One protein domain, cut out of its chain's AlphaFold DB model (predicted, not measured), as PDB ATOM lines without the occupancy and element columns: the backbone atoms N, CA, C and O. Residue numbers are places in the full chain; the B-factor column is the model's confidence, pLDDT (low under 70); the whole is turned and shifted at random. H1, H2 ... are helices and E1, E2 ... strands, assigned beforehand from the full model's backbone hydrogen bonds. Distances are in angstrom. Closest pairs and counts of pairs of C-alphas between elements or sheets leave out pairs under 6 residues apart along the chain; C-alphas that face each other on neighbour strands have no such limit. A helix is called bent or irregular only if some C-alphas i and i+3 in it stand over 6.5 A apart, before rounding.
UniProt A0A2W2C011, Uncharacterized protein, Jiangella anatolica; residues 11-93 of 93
ATOM      1  N   ASP A  11     313.184 104.895 204.722       80.06
ATOM      2  CA  ASP A  11     314.507 105.343 205.154       80.06
ATOM      3  C   ASP A  11     314.895 104.790 206.532       80.06
ATOM      4  O   ASP A  11     316.056 104.900 206.931       80.06
ATOM      5  N   LYS A  12     313.948 104.227 207.295       82.44
ATOM      6  CA  LYS A  12     314.232 103.687 208.627       82.44
ATOM      7  C   LYS A  12     314.949 102.351 208.535       82.44
ATOM      8  O   LYS A  12     314.617 101.482 207.731       82.44
ATOM      9  N   CYS A  13     315.872 102.136 209.466       88.50
ATOM     10  CA  CYS A  13     316.491 100.835 209.644       88.50
ATOM     11  C   CYS A  13     315.435  99.726 209.883       88.50
ATOM     12  O   CYS A  13     314.584  99.873 210.767       88.50
ATOM     13  N   PRO A  14     315.538  98.560 209.212       87.62
ATOM     14  CA  PRO A  14     314.673  97.407 209.484       87.62
ATOM     15  C   PRO A  14     314.752  96.906 210.935       87.62
ATOM     16  O   PRO A  14     313.807  96.307 211.460       87.62
ATOM     17  N   ARG A  15     315.877  97.150 211.627       87.31
ATOM     18  CA  ARG A  15     315.999  96.871 213.061       87.31
ATOM     19  C   ARG A  15     315.219  97.933 213.841       87.31
ATOM     20  O   ARG A  15     315.727  99.024 214.055       87.31
ATOM     21  N   LYS A  16     314.043  97.573 214.373       86.94
ATOM     22  CA  LYS A  16     313.131  98.485 215.110       86.94
ATOM     23  C   LYS A  16     313.758  99.297 216.255       86.94
ATOM     24  O   LYS A  16     313.174 100.287 216.678       86.94
ATOM     25  N   TRP A  17     314.882  98.847 216.812       87.50
ATOM     26  CA  TRP A  17     315.583  99.547 217.891       87.50
ATOM     27  C   TRP A  17     316.623 100.557 217.374       87.50
ATOM     28  O   TRP A  17     316.988 101.467 218.112       87.50
ATOM     29  N   CYS A  18     317.094 100.411 216.132       91.25
ATOM     30  CA  CYS A  18     318.053 101.317 215.509       91.25
ATOM     31  C   CYS A  18     317.372 102.645 215.152       91.25
ATOM     32  O   CYS A  18     316.234 102.664 214.686       91.25
ATOM     33  N   GLN A  19     318.078 103.749 215.376       89.50
ATOM     34  CA  GLN A  19     317.614 105.107 215.083       89.50
ATOM     35  C   GLN A  19     318.312 105.727 213.866       89.50
ATOM     36  O   GLN A  19     318.021 106.872 213.523       89.50
ATOM     37  N   GLU A  20     319.224 105.000 213.218       88.38
ATOM     38  CA  GLU A  20     319.882 105.457 211.994       88.38
ATOM     39  C   GLU A  20     318.975 105.276 210.768       88.38
ATOM     40  O   GLU A  20     318.132 104.372 210.709       88.38
ATOM     41  N   ALA A  21     319.164 106.161 209.789       87.56
ATOM     42  CA  ALA A  21     318.445 106.164 208.524       87.56
ATOM     43  C   ALA A  21     319.389 105.837 207.358       87.56
ATOM     44  O   ALA A  21     320.584 106.127 207.426       87.56
ATOM     45  N   GLY A  22     318.841 105.265 206.287       86.56
ATOM     46  CA  GLY A  22     319.601 104.814 205.119       86.56
ATOM     47  C   GLY A  22     320.384 103.521 205.365       86.56
ATOM     48  O   GLY A  22     320.246 102.879 206.406       86.56
ATOM     49  N   GLU A  23     321.204 103.120 204.394       86.81
ATOM     50  CA  GLU A  23     322.048 101.924 204.501       86.81
ATOM     51  C   GLU A  23     323.232 102.156 205.448       86.81
ATOM     52  O   GLU A  23     323.966 103.137 205.324       86.81
ATOM     53  N   HIS A  24     323.425 101.244 206.401       89.56
ATOM     54  CA  HIS A  24     324.518 101.293 207.372       89.56
ATOM     55  C   HIS A  24     324.858  99.891 207.892       89.56
ATOM     56  O   HIS A  24     323.979  99.057 208.110       89.56
ATOM     57  N   GLU A  25     326.146  99.644 208.135       90.75
ATOM     58  CA  GLU A  25     326.647  98.369 208.677       90.75
ATOM     59  C   GLU A  25     326.625  98.309 210.211       90.75
ATOM     60  O   GLU A  25     326.653  97.227 210.810       90.75
ATOM     61  N   VAL A  26     326.608  99.477 210.858       92.06
ATOM     62  CA  VAL A  26     326.590  99.617 212.315       92.06
ATOM     63  C   VAL A  26     325.279 100.261 212.717       92.06
ATOM     64  O   VAL A  26     325.026 101.414 212.409       92.06
ATOM     65  N   HIS A  27     324.451  99.512 213.427       92.62
ATOM     66  CA  HIS A  27     323.183  99.991 213.947       92.62
ATOM     67  C   HIS A  27     323.404 100.667 215.293       92.62
ATOM     68  O   HIS A  27     324.053 100.075 216.161       92.62
ATOM     69  N   ARG A  28     322.835 101.858 215.494       93.25
ATOM     70  CA  ARG A  28     322.967 102.617 216.744       93.25
ATOM     71  C   ARG A  28     321.623 103.037 217.314       93.25
ATOM     72  O   ARG A  28     320.677 103.346 216.591       93.25
ATOM     73  N   HIS A  29     321.563 103.072 218.637       91.06
ATOM     74  CA  HIS A  29     320.459 103.634 219.400       91.06
ATOM     75  C   HIS A  29     321.014 104.514 220.508       91.06
ATOM     76  O   HIS A  29     321.702 104.023 221.407       91.06
ATOM     77  N   TYR A  30     320.712 105.804 220.433       89.44
ATOM     78  CA  TYR A  30     321.150 106.775 221.417       89.44
ATOM     79  C   TYR A  30     320.349 106.615 222.704       89.44
ATOM     80  O   TYR A  30     319.118 106.644 222.697       89.44
ATOM     81  N   LEU A  31     321.059 106.461 223.821       87.31
ATOM     82  CA  LEU A  31     320.450 106.337 225.140       87.31
ATOM     83  C   LEU A  31     320.455 107.665 225.889       87.31
ATOM     84  O   LEU A  31     319.433 108.088 226.424       87.31
ATOM     85  N   THR A  32     321.630 108.281 226.004       88.25
ATOM     86  CA  THR A  32     321.837 109.467 226.838       88.25
ATOM     87  C   THR A  32     323.172 110.133 226.522       88.25
ATOM     88  O   THR A  32     323.976 109.611 225.754       88.25
ATOM     89  N   SER A  33     323.433 111.270 227.156       86.62
ATOM     90  CA  SER A  33     324.747 111.897 227.195       86.62
ATOM     91  C   SER A  33     325.033 112.461 228.580       86.62
ATOM     92  O   SER A  33     324.129 112.692 229.385       86.62
ATOM     93  N   PHE A  34     326.311 112.666 228.869       85.81
ATOM     94  CA  PHE A  34     326.753 113.361 230.069       85.81
ATOM     95  C   PHE A  34     327.843 114.372 229.730       85.81
ATOM     96  O   PHE A  34     328.545 114.243 228.726       85.81
ATOM     97  N   MET A  35     327.959 115.384 230.585       84.88
ATOM     98  CA  MET A  35     328.973 116.422 230.459       84.88
ATOM     99  C   MET A  35     330.209 116.044 231.267       84.88
ATOM    100  O   MET A  35     330.107 115.616 232.419       84.88
ATOM    101  N   THR A  36     331.377 116.220 230.669       83.75
ATOM    102  CA  THR A  36     332.660 116.157 231.364       83.75
ATOM    103  C   THR A  36     332.909 117.453 232.139       83.75
ATOM    104  O   THR A  36     332.267 118.480 231.903       83.75
ATOM    105  N   ALA A  37     333.870 117.425 233.066       82.00
ATOM    106  CA  ALA A  37     334.237 118.601 233.857       82.00
ATOM    107  C   ALA A  37     334.779 119.760 232.999       82.00
ATOM    108  O   ALA A  37     334.611 120.920 233.361       82.00
ATOM    109  N   ASP A  38     335.390 119.456 231.853       84.75
ATOM    110  CA  ASP A  38     335.875 120.439 230.881       84.75
ATOM    111  C   ASP A  38     334.805 120.859 229.851       84.75
ATOM    112  O   ASP A  38     335.109 121.550 228.882       84.75
ATOM    113  N   GLY A  39     333.540 120.480 230.067       83.44
ATOM    114  CA  GLY A  39     332.399 120.972 229.293       83.44
ATOM    115  C   GLY A  39     332.179 120.277 227.948       83.44
ATOM    116  O   GLY A  39     331.448 120.806 227.109       83.44
ATOM    117  N   ARG A  40     332.768 119.098 227.724       84.31
ATOM    118  CA  ARG A  40     332.499 118.271 226.538       84.31
ATOM    119  C   ARG A  40     331.317 117.344 226.796       84.31
ATOM    120  O   ARG A  40     331.093 116.907 227.920       84.31
ATOM    121  N   ALA A  41     330.570 117.029 225.743       87.81
ATOM    122  CA  ALA A  41     329.494 116.050 225.808       87.81
ATOM    123  C   ALA A  41     330.001 114.681 225.349       87.81
ATOM    124  O   ALA A  41     330.629 114.568 224.292       87.81
ATOM    125  N   ILE A  42     329.685 113.645 226.123       89.19
ATOM    126  CA  ILE A  42     329.904 112.250 225.745       89.19
ATOM    127  C   ILE A  42     328.538 111.608 225.533       89.19
ATOM    128  O   ILE A  42     327.751 111.485 226.474       89.19
ATOM    129  N   GLY A  43     328.249 111.231 224.290       89.38
ATOM    130  CA  GLY A  43     327.070 110.460 223.917       89.38
ATOM    131  C   GLY A  43     327.259 108.979 224.227       89.38
ATOM    132  O   GLY A  43     328.361 108.451 224.101       89.38
ATOM    133  N   VAL A  44     326.178 108.321 224.631       89.31
ATOM    134  CA  VAL A  44     326.129 106.892 224.937       89.31
ATOM    135  C   VAL A  44     325.141 106.230 223.992       89.31
ATOM    136  O   VAL A  44     323.942 106.525 224.037       89.31
ATOM    137  N   ASN A  45     325.633 105.298 223.182       90.75
ATOM    138  CA  ASN A  45     324.822 104.522 222.254       90.75
ATOM    139  C   ASN A  45     324.894 103.030 222.587       90.75
ATOM    140  O   ASN A  45     325.935 102.514 222.992       90.75
ATOM    141  N   VAL A  46     323.799 102.311 222.348       90.50
ATOM    142  CA  VAL A  46     323.859 100.863 222.116       90.50
ATOM    143  C   VAL A  46     324.146 100.658 220.644       90.50
ATOM    144  O   VAL A  46     323.444 101.222 219.805       90.50
ATOM    145  N   VAL A  47     325.152  99.847 220.332       93.00
ATOM    146  CA  VAL A  47     325.576  99.607 218.953       93.00
ATOM    147  C   VAL A  47     325.636  98.125 218.627       93.00
ATOM    148  O   VAL A  47     325.874  97.284 219.496       93.00
ATOM    149  N   GLN A  48     325.408  97.793 217.361       92.12
ATOM    150  CA  GLN A  48     325.548  96.438 216.845       92.12
ATOM    151  C   GLN A  48     326.058  96.483 215.406       92.12
ATOM    152  O   GLN A  48     325.445  97.128 214.562       92.12
ATOM    153  N   SER A  49     327.152  95.777 215.123       90.75
ATOM    154  CA  SER A  49     327.667  95.601 213.761       90.75
ATOM    155  C   SER A  49     327.346  94.193 213.270       90.75
ATOM    156  O   SER A  49     327.762  93.209 213.894       90.75
ATOM    157  N   GLY A  50     326.574  94.098 212.186       86.56
ATOM    158  CA  GLY A  50     326.065  92.827 211.668       86.56
ATOM    159  C   GLY A  50     325.372  91.984 212.748       86.56
ATOM    160  O   GLY A  50     324.521  92.470 213.493       86.56
ATOM    161  N   GLU A  51     325.785  90.720 212.862       85.25
ATOM    162  CA  GLU A  51     325.257  89.750 213.837       85.25
ATOM    163  C   GLU A  51     326.074  89.664 215.137       85.25
ATOM    164  O   GLU A  51     325.870  88.767 215.956       85.25
ATOM    165  N   ARG A  52     327.013  90.591 215.368       85.31
ATOM    166  CA  ARG A  52     327.784  90.602 216.619       85.31
ATOM    167  C   ARG A  52     326.879  90.902 217.820       85.31
ATOM    168  O   ARG A  52     325.835  91.540 217.651       85.31
ATOM    169  N   PRO A  53     327.268  90.493 219.041       85.12
ATOM    170  CA  PRO A  53     326.605  90.953 220.254       85.12
ATOM    171  C   PRO A  53     326.554  92.481 220.321       85.12
ATOM    172  O   PRO A  53     327.414  93.176 219.778       85.12
ATOM    173  N   ARG A  54     325.535  93.004 221.005       87.81
ATOM    174  CA  ARG A  54     325.429  94.444 221.246       87.81
ATOM    175  C   ARG A  54     326.593  94.926 222.112       87.81
ATOM    176  O   ARG A  54     327.064  94.215 222.999       87.81
ATOM    177  N   ALA A  55     326.997  96.158 221.867       90.81
ATOM    178  CA  ALA A  55     328.045  96.861 222.583       90.81
ATOM    179  C   ALA A  55     327.537  98.235 223.038       90.81
ATOM    180  O   ALA A  55     326.501  98.714 222.572       90.81
ATOM    181  N   VAL A  56     328.261  98.860 223.962       90.19
ATOM    182  CA  VAL A  56     328.060 100.254 224.359       90.19
ATOM    183  C   VAL A  56     329.154 101.090 223.718       90.19
ATOM    184  O   VAL A  56     330.336 100.842 223.932       90.19
ATOM    185  N   GLU A  57     328.757 102.080 222.934       91.81
ATOM    186  CA  GLU A  57     329.646 103.054 222.310       91.81
ATOM    187  C   GLU A  57     329.563 104.367 223.091       91.81
ATOM    188  O   GLU A  57     328.471 104.882 223.345       91.81
ATOM    189  N   LEU A  58     330.719 104.894 223.488       91.38
ATOM    190  CA  LEU A  58     330.872 106.242 224.012       91.38
ATOM    191  C   LEU A  58     331.491 107.110 222.927       91.38
ATOM    192  O   LEU A  58     332.599 106.820 222.482       91.38
ATOM    193  N   THR A  59     330.807 108.181 222.546       90.81
ATOM    194  CA  THR A  59     331.290 109.115 221.526       90.81
ATOM    195  C   THR A  59     331.448 110.497 222.132       90.81
ATOM    196  O   THR A  59     330.472 111.126 222.543       90.81
ATOM    197  N   MET A  60     332.680 110.990 222.164       89.81
ATOM    198  CA  MET A  60     332.988 112.371 222.502       89.81
ATOM    199  C   MET A  60     333.060 113.182 221.212       89.81
ATOM    200  O   MET A  60     333.965 112.998 220.402       89.81
ATOM    201  N   LEU A  61     332.115 114.098 221.016       74.81
ATOM    202  CA  LEU A  61     332.136 114.983 219.855       74.81
ATOM    203  C   LEU A  61     333.069 116.168 220.127       74.81
ATOM    204  O   LEU A  61     332.830 116.963 221.038       74.81
ATOM    205  N   SER A  62     334.124 116.301 219.322       69.25
ATOM    206  CA  SER A  62     334.910 117.535 219.236       69.25
ATOM    207  C   SER A  62     334.231 118.501 218.263       69.25
ATOM    208  O   SER A  62     333.613 118.092 217.283       69.25
ATOM    209  N   ARG A  63     334.329 119.809 218.529       66.31
ATOM    210  CA  ARG A  63     333.840 120.848 217.605       66.31
ATOM    211  C   ARG A  63     334.702 120.986 216.350       66.31
ATOM    212  O   ARG A  63     334.235 121.564 215.375       66.31
ATOM    213  N   GLN A  64     335.957 120.551 216.416       66.44
ATOM    214  CA  GLN A  64     336.985 120.848 215.415       66.44
ATOM    215  C   GLN A  64     337.632 119.584 214.839       66.44
ATOM    216  O   GLN A  64     338.142 119.637 213.726       66.44
ATOM    217  N   ASP A  65     337.539 118.458 215.547       66.25
ATOM    218  CA  ASP A  65     338.175 117.193 215.181       66.25
ATOM    219  C   ASP A  65     337.144 116.068 215.013       66.25
ATOM    220  O   ASP A  65     336.031 116.162 215.546       66.25
ATOM    221  N   PRO A  66     337.502 114.974 214.311       64.81
ATOM    222  CA  PRO A  66     336.719 113.748 214.333       64.81
ATOM    223  C   PRO A  66     336.516 113.316 215.788       64.81
ATOM    224  O   PRO A  66     337.479 113.198 216.542       64.81
ATOM    225  N   GLY A  67     335.262 113.132 216.202       75.44
ATOM    226  CA  GLY A  67     334.957 112.724 217.570       75.44
ATOM    227  C   GLY A  67     335.671 111.426 217.952       75.44
ATOM    228  O   GLY A  67     335.821 110.520 217.133       75.44
ATOM    229  N   GLU A  68     336.094 111.319 219.208       86.56
ATOM    230  CA  GLU A  68     336.696 110.093 219.724       86.56
ATOM    231  C   GLU A  68     335.602 109.111 220.122       86.56
ATOM    232  O   GLU A  68     334.621 109.481 220.770       86.56
ATOM    233  N   THR A  69     335.768 107.848 219.732       88.38
ATOM    234  CA  THR A  69     334.804 106.792 220.036       88.38
ATOM    235  C   THR A  69     335.479 105.624 220.736       88.38
ATOM    236  O   THR A  69     336.508 105.127 220.281       88.38
ATOM    237  N   VAL A  70     334.872 105.159 221.825       88.75
ATOM    238  CA  VAL A  70     335.292 103.963 222.562       88.75
ATOM    239  C   VAL A  70     334.130 102.980 222.608       88.75
ATOM    240  O   VAL A  70     333.008 103.361 222.929       88.75
ATOM    241  N   VAL A  71     334.393 101.709 222.300       89.75
ATOM    242  CA  VAL A  71     333.369 100.658 222.258       89.75
ATOM    243  C   VAL A  71     333.661  99.600 223.314       89.75
ATOM    244  O   VAL A  71     334.727  98.987 223.314       89.75
ATOM    245  N   PHE A  72     332.684  99.348 224.179       88.06
ATOM    246  CA  PHE A  72     332.705  98.299 225.191       88.06
ATOM    247  C   PHE A  72     331.771  97.169 224.788       88.06
ATOM    248  O   PHE A  72     330.608  97.412 224.462       88.06
ATOM    249  N   GLN A  73     332.232  95.923 224.857       87.31
ATOM    250  CA  GLN A  73     331.321  94.788 224.710       87.31
ATOM    251  C   GLN A  73     330.289  94.809 225.845       87.31
ATOM    252  O   GLN A  73     330.565  95.330 226.927       87.31
ATOM    253  N   ALA A  74     329.099  94.238 225.633       77.12
ATOM    254  CA  ALA A  74     328.053  94.235 226.664       77.12
ATOM    255  C   ALA A  74     328.534  93.672 228.018       77.12
ATOM    256  O   ALA A  74     328.179  94.218 229.061       77.12
ATOM    257  N   ALA A  75     329.378  92.634 227.994       75.81
ATOM    258  CA  ALA A  75     329.969  92.060 229.204       75.81
ATOM    259  C   ALA A  75     330.846  93.073 229.968       75.81
ATOM    260  O   ALA A  75     330.743  93.190 231.189       75.81
ATOM    261  N   ASP A  76     331.649  93.862 229.253       78.94
ATOM    262  CA  ASP A  76     332.505  94.894 229.847       78.94
ATOM    263  C   ASP A  76     331.681  96.089 230.336       78.94
ATOM    264  O   ASP A  76     331.956  96.658 231.393       78.94
ATOM    265  N   ALA A  77     330.625  96.452 229.605       72.75
ATOM    266  CA  ALA A  77     329.745  97.560 229.956       72.75
ATOM    267  C   ALA A  77     329.033  97.337 231.303       72.75
ATOM    268  O   ALA A  77     328.883  98.277 232.090       72.75
ATOM    269  N   GLU A  78     328.624  96.102 231.606       72.00
ATOM    270  CA  GLU A  78     328.035  95.762 232.905       72.00
ATOM    271  C   GLU A  78     329.047  95.940 234.050       72.00
ATOM    272  O   GLU A  78     328.735  96.567 235.071       72.00
ATOM    273  N   LEU A  79     330.280  95.461 233.856       76.75
ATOM    274  CA  LEU A  79     331.370  95.629 234.820       76.75
ATOM    275  C   LEU A  79     331.697  97.110 235.053       76.75
ATOM    276  O   LEU A  79     331.814  97.542 236.204       76.75
ATOM    277  N   ILE A  80     331.765  97.906 233.985       74.75
ATOM    278  CA  ILE A  80     332.015  99.351 234.049       74.75
ATOM    279  C   ILE A  80     330.883 100.066 234.788       74.75
ATOM    280  O   ILE A  80     331.147 100.850 235.699       74.75
ATOM    281  N   SER A  81     329.621  99.756 234.477       74.50
ATOM    282  CA  SER A  81     328.453 100.320 235.168       74.50
ATOM    283  C   SER A  81     328.495 100.040 236.671       74.50
ATOM    284  O   SER A  81     328.287 100.938 237.496       74.50
ATOM    285  N   LYS A  82     328.831  98.804 237.057       76.06
ATOM    286  CA  LYS A  82     328.997  98.420 238.463       76.06
ATOM    287  C   LYS A  82     330.125  99.210 239.132       76.06
ATOM    288  O   LYS A  82     329.928  99.713 240.244       76.06
ATOM    289  N   GLY A  83     331.263  99.361 238.452       78.56
ATOM    290  CA  GLY A  83     332.394 100.175 238.900       78.56
ATOM    291  C   GLY A  83     332.018 101.643 239.102       78.56
ATOM    292  O   GLY A  83     332.234 102.190 240.182       78.56
ATOM    293  N   MET A  84     331.348 102.260 238.124       78.75
ATOM    294  CA  MET A  84     330.873 103.646 238.204       78.75
ATOM    295  C   MET A  84     329.907 103.859 239.372       78.75
ATOM    296  O   MET A  84     330.065 104.800 240.147       78.75
ATOM    297  N   ARG A  85     328.928 102.966 239.565       77.88
ATOM    298  CA  ARG A  85     328.002 103.039 240.711       77.88
ATOM    299  C   ARG A  85     328.725 102.895 242.049       77.88
ATOM    300  O   ARG A  85     328.306 103.490 243.042       77.88
ATOM    301  N   ALA A  86     329.780 102.083 242.119       80.50
ATOM    302  CA  ALA A  86     330.620 101.991 243.311       80.50
ATOM    303  C   ALA A  86     331.394 103.297 243.551       80.50
ATOM    304  O   ALA A  86     331.331 103.830 244.656       80.50
ATOM    305  N   ALA A  87     332.018 103.856 242.512       76.75
ATOM    306  CA  ALA A  87     332.743 105.121 242.585       76.75
ATOM    307  C   ALA A  87     331.843 106.288 243.024       76.75
ATOM    308  O   ALA A  87     332.211 107.030 243.927       76.75
ATOM    309  N   VAL A  88     330.623 106.402 242.484       80.12
ATOM    310  CA  VAL A  88     329.649 107.430 242.906       80.12
ATOM    311  C   VAL A  88     329.286 107.295 244.386       80.12
ATOM    312  O   VAL A  88     329.148 108.299 245.078       80.12
ATOM    313  N   ARG A  89     329.136 106.066 244.898       82.50
ATOM    314  CA  ARG A  89     328.878 105.843 246.331       82.50
ATOM    315  C   ARG A  89     330.055 106.275 247.204       82.50
ATOM    316  O   ARG A  89     329.815 106.763 248.301       82.50
ATOM    317  N   ILE A  90     331.285 106.092 246.728       89.06
ATOM    318  CA  ILE A  90     332.500 106.541 247.421       89.06
ATOM    319  C   ILE A  90     332.590 108.068 247.392       89.06
ATOM    320  O   ILE A  90     332.779 108.669 248.436       89.06
ATOM    321  N   ALA A  91     332.374 108.698 246.236       78.81
ATOM    322  CA  ALA A  91     332.485 110.147 246.060       78.81
ATOM    323  C   ALA A  91     331.427 110.970 246.825       78.81
ATOM    324  O   ALA A  91     331.564 112.181 246.947       78.81
ATOM    325  N   ARG A  92     330.343 110.335 247.291       76.25
ATOM    326  CA  ARG A  92     329.291 110.965 248.110       76.25
ATOM    327  C   ARG A  92     329.542 110.870 249.620       76.25
ATOM    328  O   ARG A  92     328.702 111.348 250.379       76.25
ATOM    329  N   ARG A  93     330.607 110.188 250.043       57.12
ATOM    330  CA  ARG A  93     331.069 110.154 251.436       57.12
ATOM    331  C   ARG A  93     332.102 111.243 251.656       57.12
ATOM    332  O   ARG A  93     332.101 111.779 252.780       57.12
TER     333      ARG A  93
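AT A GLANCE: This is residues 11 to 93 of the 93 residues of an uncharacterized protein of Jiangella anatolica (UniProt A0A2W2C011). A strongly twisted sheet of four antiparallel strands, its strands E1 and E2 sharply bent, makes the body, and a helix, H1, leaves the end of the last strand and reaches away from it. Residues 81 to 93, most of them in H1, stick out at one end of the longest axis, and the stretch 11 to 25, with no named element, lies at the other end. The printed part has 83 residues, with E1, E2, E3, E4 and H1 in that order along the chain; the sheet's order is E1, E2, E3, E4, a meander, each strand the antiparallel neighbour of the one before. The class is mixed, helices and strands. The whole is loose, with a radius of gyration of the C-alphas of 14.8 A, and only just flat, spanning 49 by 33 by 17 A.

IN THESE COORDINATES: E1, residues 26 to 35, begins at C-alpha 26 at (326.590, 99.617, 212.315) and is 24.8 A long; it bends by 65 degrees at residue 31. E2, residues 41 to 49, is 23.8 A long and bends by 57 degrees at residue 46. E3 is residues 55 to 60, 16.3 A, and E4 is residues 68 to 73, 17.0 A. H1, residues 74 to 91, is 25.5 A long and ends at C-alpha 91 at (332.485, 110.147, 246.060).

HOW THE PARTS SIT: In the sheet, E2 and E3 are the inner strands and form a hairpin, antiparallel at 147 degrees; N 45 and O 57 are 2.9 A apart, within hydrogen-bond range. E1, an edge strand, forms a hairpin with E2 at 160 degrees, with N 29 and O 46 at 2.9 A and N 42 and O 34 at 2.9 A within that range. E4, the other edge strand, forms a hairpin with E3 at 164 degrees, with N 58 and O 70 at 2.8 A within that range. E1 and E4 are apart. H1 follows E4 by a tight link and only grazes the sheet, with its residues 74 to 80; the closest C-alphas of E3 and H1 are those of Ala 55 and Ala 74, 4.9 A apart. In H1, 13 of 14 O i to N i+4 pairs are within hydrogen-bond range.

THE WHOLE: The C-alphas of Asp 11 and Arg 93, the two farthest apart, are 49.4 A from each other. Without residues 81 to 93, which stand free, the body spans 38 by 31 by 18 A. The printed part has no cut and ends at residue 93, the chain's last. The link from E3 to E4 is short, the other links are tight, and no link is long. The mean pLDDT of the printed part is 83.8; residues 62 to 66 and residue 93 are under 70.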